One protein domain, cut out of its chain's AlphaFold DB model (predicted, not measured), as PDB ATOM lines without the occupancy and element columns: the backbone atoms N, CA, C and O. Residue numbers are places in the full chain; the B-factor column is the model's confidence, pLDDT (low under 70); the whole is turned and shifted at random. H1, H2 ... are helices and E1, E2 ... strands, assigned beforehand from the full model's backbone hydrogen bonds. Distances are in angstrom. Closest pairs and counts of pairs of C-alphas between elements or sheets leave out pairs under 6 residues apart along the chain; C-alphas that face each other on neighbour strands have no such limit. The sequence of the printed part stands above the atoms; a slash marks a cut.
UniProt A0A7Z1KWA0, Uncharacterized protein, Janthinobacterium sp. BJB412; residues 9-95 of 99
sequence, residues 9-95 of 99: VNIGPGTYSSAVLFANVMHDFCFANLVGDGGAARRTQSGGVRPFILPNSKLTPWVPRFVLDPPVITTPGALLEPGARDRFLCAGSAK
ATOM      1  N   VAL A   9      18.093 -58.396  34.451       95.56
ATOM      2  CA  VAL A   9      16.653 -58.178  34.641       95.56
ATOM      3  C   VAL A   9      15.949 -58.506  33.335       95.56
ATOM      4  O   VAL A   9      16.194 -57.857  32.321       95.56
ATOM      5  N   ASN A  10      15.096 -59.528  33.357       96.56
ATOM      6  CA  ASN A  10      14.312 -59.918  32.191       96.56
ATOM      7  C   ASN A  10      13.090 -59.001  32.040       96.56
ATOM      8  O   ASN A  10      12.321 -58.846  32.991       96.56
ATOM      9  N   ILE A  11      12.919 -58.404  30.864       97.50
ATOM     10  CA  ILE A  11      11.785 -57.554  30.498       97.50
ATOM     11  C   ILE A  11      11.002 -58.171  29.338       97.50
ATOM     12  O   ILE A  11      11.529 -58.967  28.566       97.50
ATOM     13  N   GLY A  12       9.727 -57.806  29.227       96.31
ATOM     14  CA  GLY A  12       8.890 -58.180  28.095       96.31
ATOM     15  C   GLY A  12       7.448 -57.703  28.261       96.31
ATOM     16  O   GLY A  12       7.185 -56.866  29.128       96.31
ATOM     17  N   PRO A  13       6.490 -58.226  27.474       95.19
ATOM     18  CA  PRO A  13       5.097 -57.756  27.462       95.19
ATOM     19  C   PRO A  13       4.381 -57.788  28.823       95.19
ATOM     20  O   PRO A  13       3.425 -57.048  29.039       95.19
ATOM     21  N   GLY A  14       4.843 -58.628  29.755       94.69
ATOM     22  CA  GLY A  14       4.330 -58.695  31.127       94.69
ATOM     23  C   GLY A  14       4.925 -57.661  32.095       94.69
ATOM     24  O   GLY A  14       4.469 -57.566  33.235       94.69
ATOM     25  N   THR A  15       5.937 -56.889  31.688       96.00
ATOM     26  CA  THR A  15       6.570 -55.868  32.532       96.00
ATOM     27  C   THR A  15       5.624 -54.684  32.708       96.00
ATOM     28  O   THR A  15       5.554 -53.778  31.881       96.00
ATOM     29  N   TYR A  16       4.894 -54.685  33.821       92.50
ATOM     30  CA  TYR A  16       3.815 -53.740  34.089       92.50
ATOM     31  C   TYR A  16       3.889 -53.154  35.506       92.50
ATOM     32  O   TYR A  16       4.547 -53.691  36.399       92.50
ATOM     33  N   SER A  17       3.179 -52.044  35.731       91.50
ATOM     34  CA  SER A  17       3.063 -51.394  37.041       91.50
ATOM     35  C   SER A  17       4.443 -51.062  37.640       91.50
ATOM     36  O   SER A  17       5.290 -50.489  36.952       91.50
ATOM     37  N   SER A  18       4.697 -51.389  38.908       93.50
ATOM     38  CA  SER A  18       5.967 -51.151  39.611       93.50
ATOM     39  C   SER A  18       7.173 -51.859  38.989       93.50
ATOM     40  O   SER A  18       8.293 -51.377  39.158       93.50
ATOM     41  N   ALA A  19       6.974 -52.928  38.212       95.38
ATOM     42  CA  ALA A  19       8.070 -53.597  37.511       95.38
ATOM     43  C   ALA A  19       8.715 -52.690  36.448       95.38
ATOM     44  O   ALA A  19       9.916 -52.789  36.206       95.38
ATOM     45  N   VAL A  20       7.951 -51.756  35.868       94.88
ATOM     46  CA  VAL A  20       8.485 -50.745  34.941       94.88
ATOM     47  C   VAL A  20       9.453 -49.810  35.665       94.88
ATOM     48  O   VAL A  20      10.541 -49.550  35.160       94.88
ATOM     49  N   LEU A  21       9.105 -49.332  36.868       94.81
ATOM     50  CA  LEU A  21      10.012 -48.494  37.662       94.81
ATOM     51  C   LEU A  21      11.279 -49.242  38.030       94.81
ATOM     52  O   LEU A  21      12.373 -48.711  37.884       94.81
ATOM     53  N   PHE A  22      11.115 -50.481  38.491       95.12
ATOM     54  CA  PHE A  22      12.234 -51.338  38.839       95.12
ATOM     55  C   PHE A  22      13.181 -51.504  37.647       95.12
ATOM     56  O   PHE A  22      14.363 -51.210  37.778       95.12
ATOM     57  N   ALA A  23      12.674 -51.876  36.469       95.62
ATOM     58  CA  ALA A  23      13.497 -52.037  35.271       95.62
ATOM     59  C   ALA A  23      14.219 -50.737  34.874       95.62
ATOM     60  O   ALA A  23      15.418 -50.771  34.595       95.62
ATOM     61  N   ASN A  24      13.529 -49.590  34.920       94.38
ATOM     62  CA  ASN A  24      14.147 -48.290  34.657       94.38
ATOM     63  C   ASN A  24      15.262 -47.975  35.659       94.38
ATOM     64  O   ASN A  24      16.348 -47.607  35.236       94.38
ATOM     65  N   VAL A  25      15.052 -48.178  36.963       93.56
ATOM     66  CA  VAL A  25      16.082 -47.937  37.990       93.56
ATOM     67  C   VAL A  25      17.278 -48.867  37.799       93.56
ATOM     68  O   VAL A  25      18.424 -48.421  37.844       93.56
ATOM     69  N   MET A  26      17.026 -50.154  37.555       93.81
ATOM     70  CA  MET A  26      18.089 -51.140  37.371       93.81
ATOM     71  C   MET A  26      18.958 -50.821  36.148       93.81
ATOM     72  O   MET A  26      20.180 -50.958  36.219       93.81
ATOM     73  N   HIS A  27      18.338 -50.347  35.066       91.81
ATOM     74  CA  HIS A  27      19.019 -49.883  33.858       91.81
ATOM     75  C   HIS A  27      19.734 -48.543  34.079       91.81
ATOM     76  O   HIS A  27      20.921 -48.397  33.787       91.81
ATOM     77  N   ASP A  28      19.028 -47.541  34.601       91.00
ATOM     78  CA  ASP A  28      19.498 -46.161  34.636       91.00
ATOM     79  C   ASP A  28      20.620 -45.948  35.638       91.00
ATOM     80  O   ASP A  28      21.567 -45.218  35.353       91.00
ATOM     81  N   PHE A  29      20.578 -46.628  36.770       89.19
ATOM     82  CA  PHE A  29      21.647 -46.554  37.759       89.19
ATOM     83  C   PHE A  29      22.680 -47.671  37.587       89.19
ATOM     84  O   PHE A  29      23.533 -47.867  38.448       89.19
ATOM     85  N   CYS A  30      22.634 -48.376  36.449       88.62
ATOM     86  CA  CYS A  30      23.618 -49.377  36.051       88.62
ATOM     87  C   CYS A  30      23.762 -50.531  37.054       88.62
ATOM     88  O   CYS A  30      24.845 -51.086  37.243       88.62
ATOM     89  N   PHE A  31      22.658 -50.897  37.701       90.38
ATOM     90  CA  PHE A  31      22.599 -51.997  38.657       90.38
ATOM     91  C   PHE A  31      22.420 -53.359  37.978       90.38
ATOM     92  O   PHE A  31      22.797 -54.379  38.557       90.38
ATOM     93  N   ALA A  32      21.862 -53.401  36.767       91.88
ATOM     94  CA  ALA A  32      21.741 -54.616  35.968       91.88
ATOM     95  C   ALA A  32      21.745 -54.331  34.465       91.88
ATOM     96  O   ALA A  32      21.452 -53.222  34.022       91.88
ATOM     97  N   ASN A  33      21.995 -55.383  33.686       92.62
ATOM     98  CA  ASN A  33      21.684 -55.380  32.261       92.62
ATOM     99  C   ASN A  33      20.251 -55.865  32.060       92.62
ATOM    100  O   ASN A  33      19.845 -56.866  32.663       92.62
ATOM    101  N   LEU A  34      19.508 -55.199  31.183       95.19
ATOM    102  CA  LEU A  34      18.205 -55.691  30.761       95.19
ATOM    103  C   LEU A  34      18.380 -56.792  29.711       95.19
ATOM    104  O   LEU A  34      19.283 -56.730  28.877       95.19
ATOM    105  N   VAL A  35      17.528 -57.808  29.759       96.12
ATOM    106  CA  VAL A  35      17.457 -58.914  28.788       96.12
ATOM    107  C   VAL A  35      15.991 -59.195  28.455       96.12
ATOM    108  O   VAL A  35      15.118 -58.714  29.170       96.12
ATOM    109  N   GLY A  36      15.714 -59.968  27.406       95.12
ATOM    110  CA  GLY A  36      14.344 -60.307  27.001       95.12
ATOM    111  C   GLY A  36      13.828 -59.440  25.859       95.12
ATOM    112  O   GLY A  36      14.608 -59.036  24.997       95.12
ATOM    113  N   ASP A  37      12.524 -59.170  25.857       94.88
ATOM    114  CA  ASP A  37      11.845 -58.475  24.766       94.88
ATOM    115  C   ASP A  37      11.853 -56.956  24.992       94.88
ATOM    116  O   ASP A  37      11.330 -56.443  25.988       94.88
ATOM    117  N   GLY A  38      12.444 -56.235  24.037       91.88
ATOM    118  CA  GLY A  38      12.399 -54.775  23.953       91.88
ATOM    119  C   GLY A  38      11.030 -54.230  23.577       91.88
ATOM    120  O   GLY A  38      10.094 -54.980  23.297       91.88
ATOM    121  N   GLY A  39      10.891 -52.905  23.589       93.88
ATOM    122  CA  GLY A  39       9.658 -52.246  23.157       93.88
ATOM    123  C   GLY A  39       8.417 -52.563  24.005       93.88
ATOM    124  O   GLY A  39       7.301 -52.289  23.573       93.88
ATOM    125  N   ALA A  40       8.575 -53.148  25.195       87.44
ATOM    126  CA  ALA A  40       7.444 -53.613  26.002       87.44
ATOM    127  C   ALA A  40       7.173 -52.756  27.249       87.44
ATOM    128  O   ALA A  40       6.023 -52.567  27.644       87.44
ATOM    129  N   ALA A  41       8.220 -52.200  27.862       92.75
ATOM    130  CA  ALA A  41       8.119 -51.393  29.074       92.75
ATOM    131  C   ALA A  41       8.450 -49.928  28.781       92.75
ATOM    132  O   ALA A  41       9.384 -49.636  28.044       92.75
ATOM    133  N   ARG A  42       7.707 -48.986  29.366       93.06
ATOM    134  CA  ARG A  42       7.944 -47.550  29.156       93.06
ATOM    135  C   ARG A  42       9.193 -47.069  29.891       93.06
ATOM    136  O   ARG A  42       9.508 -47.553  30.975       93.06
ATOM    137  N   ARG A  43       9.855 -46.050  29.338       93.69
ATOM    138  CA  ARG A  43      10.928 -45.306  30.018       93.69
ATOM    139  C   ARG A  43      10.408 -44.397  31.130       93.69
ATOM    140  O   ARG A  43      11.156 -44.055  32.030       93.69
ATOM    141  N   THR A  44       9.127 -44.048  31.109       92.25
ATOM    142  CA  THR A  44       8.466 -43.285  32.173       92.25
ATOM    143  C   THR A  44       7.487 -44.157  32.944       92.25
ATOM    144  O   THR A  44       6.999 -45.176  32.444       92.25
ATOM    145  N   GLN A  45       7.158 -43.744  34.165       91.94
ATOM    146  CA  GLN A  45       6.164 -44.436  34.979       91.94
ATOM    147  C   GLN A  45       5.351 -43.453  35.822       91.94
ATOM    148  O   GLN A  45       5.878 -42.465  36.327       91.94
ATOM    149  N   SER A  46       4.058 -43.722  36.004       91.38
ATOM    150  CA  SER A  46       3.261 -43.002  36.993       91.38
ATOM    151  C   SER A  46       3.620 -43.465  38.406       91.38
ATOM    152  O   SER A  46       3.592 -44.658  38.705       91.38
ATOM    153  N   GLY A  47       3.876 -42.524  39.315       91.00
ATOM    154  CA  GLY A  47       4.095 -42.821  40.739       91.00
ATOM    155  C   GLY A  47       2.797 -43.042  41.520       91.00
ATOM    156  O   GLY A  47       2.641 -42.588  42.653       91.00
ATOM    157  N   GLY A  48       1.824 -43.690  40.882       91.31
ATOM    158  CA  GLY A  48       0.458 -43.846  41.364       91.31
ATOM    159  C   GLY A  48      -0.562 -43.054  40.549       91.31
ATOM    160  O   GLY A  48      -0.240 -42.161  39.760       91.31
ATOM    161  N   VAL A  49      -1.826 -43.403  40.759       94.06
ATOM    162  CA  VAL A  49      -2.972 -42.849  40.036       94.06
ATOM    163  C   VAL A  49      -4.016 -42.304  41.005       94.06
ATOM    164  O   VAL A  49      -4.053 -42.671  42.182       94.06
ATOM    165  N   ARG A  50      -4.864 -41.401  40.518       95.19
ATOM    166  CA  ARG A  50      -6.046 -40.901  41.220       95.19
ATOM    167  C   ARG A  50      -7.255 -40.910  40.285       95.19
ATOM    168  O   ARG A  50      -7.068 -40.716  39.084       95.19
ATOM    169  N   PRO A  51      -8.474 -41.097  40.805       96.31
ATOM    170  CA  PRO A  51      -9.667 -40.896  40.003       96.31
ATOM    171  C   PRO A  51      -9.826 -39.405  39.676       96.31
ATOM    172  O   PRO A  51      -9.504 -38.539  40.493       96.31
ATOM    173  N   PHE A  52     -10.336 -39.102  38.489       95.19
ATOM    174  CA  PHE A  52     -10.779 -37.772  38.088       95.19
ATOM    175  C   PHE A  52     -12.217 -37.881  37.591       95.19
ATOM    176  O   PHE A  52     -12.475 -38.594  36.631       95.19
ATOM    177  N   ILE A  53     -13.160 -37.222  38.264       94.94
ATOM    178  CA  ILE A  53     -14.588 -37.338  37.946       94.94
ATOM    179  C   ILE A  53     -14.939 -36.298  36.885       94.94
ATOM    180  O   ILE A  53     -14.791 -35.097  37.114       94.94
ATOM    181  N   LEU A  54     -15.420 -36.752  35.728       95.62
ATOM    182  CA  LEU A  54     -15.869 -35.866  34.660       95.62
ATOM    183  C   LEU A  54     -17.316 -35.416  34.927       95.62
ATOM    184  O   LEU A  54     -18.211 -36.264  34.992       95.62
ATOM    185  N   PRO A  55     -17.577 -34.099  35.040       92.56
ATOM    186  CA  PRO A  55     -18.845 -33.588  35.564       92.56
ATOM    187  C   PRO A  55     -20.056 -33.917  34.680       92.56
ATOM    188  O   PRO A  55     -21.164 -34.044  35.185       92.56
ATOM    189  N   ASN A  56     -19.845 -34.110  33.374       95.75
ATOM    190  CA  ASN A  56     -20.926 -34.201  32.386       95.75
ATOM    191  C   ASN A  56     -21.070 -35.582  31.728       95.75
ATOM    192  O   ASN A  56     -21.877 -35.736  30.817       95.75
ATOM    193  N   SER A  57     -20.284 -36.584  32.133       92.31
ATOM    194  CA  SER A  57     -20.271 -37.893  31.454       92.31
ATOM    195  C   SER A  57     -20.393 -39.096  32.382       92.31
ATOM    196  O   SER A  57     -20.432 -40.224  31.897       92.31
ATOM    197  N   LYS A  58     -20.439 -38.888  33.709       91.44
ATOM    198  CA  LYS A  58     -20.348 -39.956  34.732       91.44
ATOM    199  C   LYS A  58     -19.099 -40.846  34.589       91.44
ATOM    200  O   LYS A  58     -18.995 -41.877  35.248       91.44
ATOM    201  N   LEU A  59     -18.135 -40.455  33.752       96.69
ATOM    202  CA  LEU A  59     -16.873 -41.160  33.576       96.69
ATOM    203  C   LEU A  59     -15.907 -40.776  34.695       96.69
ATOM    204  O   LEU A  59     -15.799 -39.608  35.068       96.69
ATOM    205  N   THR A  60     -15.164 -41.768  35.185       96.62
ATOM    206  CA  THR A  60     -14.100 -41.569  36.177       96.62
ATOM    207  C   THR A  60     -12.781 -42.133  35.644       96.62
ATOM    208  O   THR A  60     -12.413 -43.259  35.986       96.62
ATOM    209  N   PRO A  61     -12.074 -41.410  34.756       95.81
ATOM    210  CA  PRO A  61     -10.721 -41.784  34.361       95.81
ATOM    211  C   PRO A  61      -9.764 -41.839  35.559       95.81
ATOM    212  O   PRO A  61      -9.834 -41.022  36.479       95.81
ATOM    213  N   TRP A  62      -8.820 -42.778  35.509       94.94
ATOM    214  CA  TRP A  62      -7.679 -42.826  36.419       94.94
ATOM    215  C   TRP A  62      -6.505 -42.082  35.794       94.94
ATOM    216  O   TRP A  62      -6.003 -42.475  34.743       94.94
ATOM    217  N   VAL A  63      -6.069 -41.006  36.440       94.81
ATOM    218  CA  VAL A  63      -4.988 -40.145  35.948       94.81
ATOM    219  C   VAL A  63      -3.746 -40.276  36.833       94.81
ATOM    220  O   VAL A  63      -3.883 -40.484  38.043       94.81
ATOM    221  N   PRO A  64      -2.524 -40.151  36.284       93.56
ATOM    222  CA  PRO A  64      -1.304 -40.134  37.085       93.56
ATOM    223  C   PRO A  64      -1.326 -39.020  38.138       93.56
ATOM    224  O   PRO A  64      -1.784 -37.908  37.869       93.56
ATOM    225  N   ARG A  65      -0.799 -39.292  39.339       94.88
ATOM    226  CA  ARG A  65      -0.537 -38.225  40.323       94.88
ATOM    227  C   ARG A  65       0.674 -37.387  39.930       94.88
ATOM    228  O   ARG A  65       0.631 -36.168  40.054       94.88
ATOM    229  N   PHE A  66       1.712 -38.065  39.461       92.94
ATOM    230  CA  PHE A  66       2.925 -37.515  38.876       92.94
ATOM    231  C   PHE A  66       3.535 -38.571  37.947       92.94
ATOM    232  O   PHE A  66       3.209 -39.762  38.048       92.94
ATOM    233  N   VAL A  67       4.399 -38.123  37.044       91.62
ATOM    234  CA  VAL A  67       5.183 -38.975  36.149       91.62
ATOM    235  C   VAL A  67       6.635 -38.896  36.596       91.62
ATOM    236  O   VAL A  67       7.145 -37.815  36.872       91.62
ATOM    237  N   LEU A  68       7.262 -40.057  36.733       91.56
ATOM    238  CA  LEU A  68       8.689 -40.193  36.958       91.56
ATOM    239  C   LEU A  68       9.368 -40.249  35.597       91.56
ATOM    240  O   LEU A  68       9.154 -41.195  34.830       91.56
ATOM    241  N   ASP A  69      10.166 -39.225  35.323       90.19
ATOM    242  CA  ASP A  69      11.030 -39.182  34.156       90.19
ATOM    243  C   ASP A  69      12.383 -39.836  34.472       90.19
ATOM    244  O   ASP A  69      12.862 -39.763  35.612       90.19
ATOM    245  N   PRO A  70      13.024 -40.482  33.482       88.62
ATOM    246  CA  PRO A  70      14.392 -40.949  33.623       88.62
ATOM    247  C   PRO A  70      15.346 -39.811  34.005       88.62
ATOM    248  O   PRO A  70      15.148 -38.667  33.595       88.62
ATOM    249  N   PRO A  71      16.475 -40.117  34.666       88.44
ATOM    250  CA  PRO A  71      17.518 -39.130  34.958       88.44
ATOM    251  C   PRO A  71      18.282 -38.652  33.705       88.44
ATOM    252  O   PRO A  71      19.293 -37.966  33.820       88.44
ATOM    253  N   VAL A  72      17.846 -39.040  32.504       81.44
ATOM    254  CA  VAL A  72      18.355 -38.547  31.223       81.44
ATOM    255  C   VAL A  72      17.218 -38.175  30.302       81.44
ATOM    256  O   VAL A  72      16.138 -38.752  30.366       81.44
ATOM    257  N   ILE A  73      17.504 -37.244  29.396       80.31
ATOM    258  CA  ILE A  73      16.575 -36.854  28.344       80.31
ATOM    259  C   ILE A  73      16.247 -38.090  27.501       80.31
ATOM    260  O   ILE A  73      17.130 -38.716  26.914       80.31
ATOM    261  N   THR A  74      14.963 -38.432  27.446       80.62
ATOM    262  CA  THR A  74      14.423 -39.478  26.579       80.62
ATOM    263  C   THR A  74      13.283 -38.915  25.750       80.62
ATOM    264  O   THR A  74      12.546 -38.046  26.218       80.62
ATOM    265  N   THR A  75      13.089 -39.442  24.544       85.44
ATOM    266  CA  THR A  75      11.926 -39.097  23.722       85.44
ATOM    267  C   THR A  75      10.627 -39.453  24.457       85.44
ATOM    268  O   THR A  75      10.549 -40.529  25.060       85.44
ATOM    269  N   PRO A  76       9.587 -38.600  24.415       84.50
ATOM    270  CA  PRO A  76       8.289 -38.933  24.984       84.50
ATOM    271  C   PRO A  76       7.763 -40.272  24.459       84.50
ATOM    272  O   PRO A  76       7.759 -40.524  23.258       84.50
ATOM    273  N   GLY A  77       7.324 -41.141  25.371       86.06
ATOM    274  CA  GLY A  77       6.827 -42.471  25.012       86.06
ATOM    275  C   GLY A  77       7.908 -43.492  24.651       86.06
ATOM    276  O   GLY A  77       7.550 -44.592  24.237       86.06
ATOM    277  N   ALA A  78       9.194 -43.172  24.838       92.62
ATOM    278  CA  ALA A  78      10.278 -44.130  24.664       92.62
ATOM    279  C   ALA A  78      10.056 -45.394  25.505       92.62
ATOM    280  O   ALA A  78       9.499 -45.356  26.610       92.62
ATOM    281  N   LEU A  79      10.529 -46.513  24.968       94.38
ATOM    282  CA  LEU A  79      10.417 -47.835  25.567       94.38
ATOM    283  C   LEU A  79      11.811 -48.337  25.957       94.38
ATOM    284  O   LEU A  79      12.827 -47.845  25.464       94.38
ATOM    285  N   LEU A  80      11.856 -49.240  26.930       93.19
ATOM    286  CA  LEU A  80      13.068 -49.920  27.353       93.19
ATOM    287  C   LEU A  80      13.464 -50.950  26.304       93.19
ATOM    288  O   LEU A  80      12.638 -51.746  25.860       93.19
ATOM    289  N   GLU A  81      14.754 -50.956  25.999       94.38
ATOM    290  CA  GLU A  81      15.382 -51.955  25.150       94.38
ATOM    291  C   GLU A  81      16.283 -52.872  25.987       94.38
ATOM    292  O   GLU A  81      16.803 -52.448  27.030       94.38
ATOM    293  N   PRO A  82      16.490 -54.129  25.561       94.00
ATOM    294  CA  PRO A  82      17.458 -55.013  26.177       94.00
ATOM    295  C   PRO A  82      18.864 -54.440  26.014       94.00
ATOM    296  O   PRO A  82      19.207 -53.837  24.997       94.00
ATOM    297  N   GLY A  83      19.708 -54.680  27.007       89.69
ATOM    298  CA  GLY A  83      21.091 -54.241  27.000       89.69
ATOM    299  C   GLY A  83      21.516 -53.566  28.292       89.69
ATOM    300  O   GLY A  83      20.755 -53.386  29.246       89.69
ATOM    301  N   ALA A  84      22.801 -53.233  28.317       79.19
ATOM    302  CA  ALA A  84      23.367 -52.373  29.336       79.19
ATOM    303  C   ALA A  84      23.199 -50.916  28.906       79.19
ATOM    304  O   ALA A  84      23.359 -50.589  27.728       79.19
ATOM    305  N   ARG A  85      22.986 -50.033  29.881       79.00
ATOM    306  CA  ARG A  85      23.198 -48.606  29.671       79.00
ATOM    307  C   ARG A  85      24.663 -48.353  29.293       79.00
ATOM    308  O   ARG A  85      25.546 -49.104  29.711       79.00
ATOM    309  N   ASP A  86      24.914 -47.310  28.498       70.81
ATOM    310  CA  ASP A  86      26.264 -46.964  28.037       70.81
ATOM    311  C   ASP A  86      27.277 -46.966  29.200       70.81
ATOM    312  O   ASP A  86      27.100 -46.290  30.220       70.81
ATOM    313  N   ARG A  87      28.356 -47.744  29.033       57.91
ATOM    314  CA  ARG A  87      29.408 -47.950  30.033       57.91
ATOM    315  C   ARG A  87      30.079 -46.649  30.459       57.91
ATOM    316  O   ARG A  87      30.487 -46.559  31.616       57.91
ATOM    317  N   PHE A  88      30.173 -45.651  29.581       58.31
ATOM    318  CA  PHE A  88      30.753 -44.350  29.930       58.31
ATOM    319  C   PHE A  88      29.887 -43.579  30.936       58.31
ATOM    320  O   PHE A  88      30.423 -42.978  31.866       58.31
ATOM    321  N   LEU A  89      28.556 -43.670  30.825       65.00
ATOM    322  CA  LEU A  89      27.622 -43.101  31.807       65.00
ATOM    323  C   LEU A  89      27.624 -43.902  33.120       65.00
ATOM    324  O   LEU A  89      27.513 -43.335  34.207       65.00
ATOM    325  N   CYS A  90      27.806 -45.220  33.035       67.12
ATOM    326  CA  CYS A  90      27.837 -46.101  34.201       67.12
ATOM    327  C   CYS A  90      29.132 -46.014  35.024       67.12
ATOM    328  O   CYS A  90      29.098 -46.205  36.240       67.12
ATOM    329  N   ALA A  91      30.268 -45.684  34.403       60.00
ATOM    330  CA  ALA A  91      31.554 -45.551  35.090       60.00
ATOM    331  C   ALA A  91      31.584 -44.383  36.100       60.00
ATOM    332  O   ALA A  91      32.268 -44.470  37.120       60.00
ATOM    333  N   GLY A  92      30.808 -43.318  35.863       54.50
ATOM    334  CA  GLY A  92      30.696 -42.176  36.781       54.50
ATOM    335  C   GLY A  92      29.947 -42.495  38.082       54.50
ATOM    336  O   GLY A  92      30.282 -41.956  39.136       54.50
ATOM    337  N   SER A  93      28.989 -43.426  38.042       50.75
ATOM    338  CA  SER A  93      28.166 -43.792  39.208       50.75
ATOM    339  C   SER A  93      28.929 -44.636  40.238       50.75
ATOM    340  O   SER A  93      28.641 -44.566  41.430       50.75
ATOM    341  N   ALA A  94      29.960 -45.375  39.811       48.38
ATOM    342  CA  ALA A  94      30.818 -46.145  40.713       48.38
ATOM    343  C   ALA A  94      31.697 -45.255  41.617       48.38
ATOM    344  O   ALA A  94      32.089 -45.680  42.701       48.38
ATOM    345  N   LYS A  95      31.985 -44.012  41.201       42.91
ATOM    346  CA  LYS A  95      32.848 -43.084  41.950       42.91
ATOM    347  C   LYS A  95      32.106 -42.324  43.061       42.91
ATOM    348  O   LYS A  95      32.746 -41.870  44.002       42.91
TER     349      LYS A  95
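AT A GLANCE: This is residues 9 to 95 of the 99 residues of an uncharacterized protein of Janthinobacterium sp. BJB412 (UniProt A0A7Z1KWA0). With little regular structure, the domain is a small body, H1 packed on the parallel strand pair E1 and E2, with the antiparallel hairpin E3 and E4 in a long arm at one end and H2 at the other. The 87 printed residues hold two named helices and four named strands, ordered E1 H1 E2 E3 E4 H2, with 33 residues in them; the class is mixed. It is loose, radius of gyration of the C-alphas 15.6 A, spanning 53 by 26 by 20 A.

IN THESE COORDINATES: E1, residues 9 to 11, 6.4 A, begins at C-alpha 9 (16.653, -58.178, 34.641). H1 is residues 18 to 28, 15.3 A; E2 33 to 36, 10.3 A; E3 49 to 51 and E4 62 to 64, 7.0 A each. H2, residues 87 to 95, 13.3 A, ends at C-alpha 95 (32.848, -43.084, 41.950).

HOW THE PARTS SIT: E1, H1 and E2 form a strand-helix-strand unit, parallel neighbour strands with a helix between, crossover right-handed. N 9 and O 33 are within hydrogen-bond range, 2.9 A. The closest C-alphas of H1 and E2, His 27 and Asn 33, are 6.3 A apart. In the hairpin, N 50 and O 63 are 2.8 A apart. Every O i to N i+4 pair is within range in H1, 1 of 5 in H2, with 3 of 6 O i to N i+3 pairs.

THE WHOLE: The farthest C-alphas, Asn 56 and Lys 95, are 55.3 A apart. The printed part has no cut; links E2 to E3 and E4 to H2 are long. Residues 87 to 95 have pLDDT under 70.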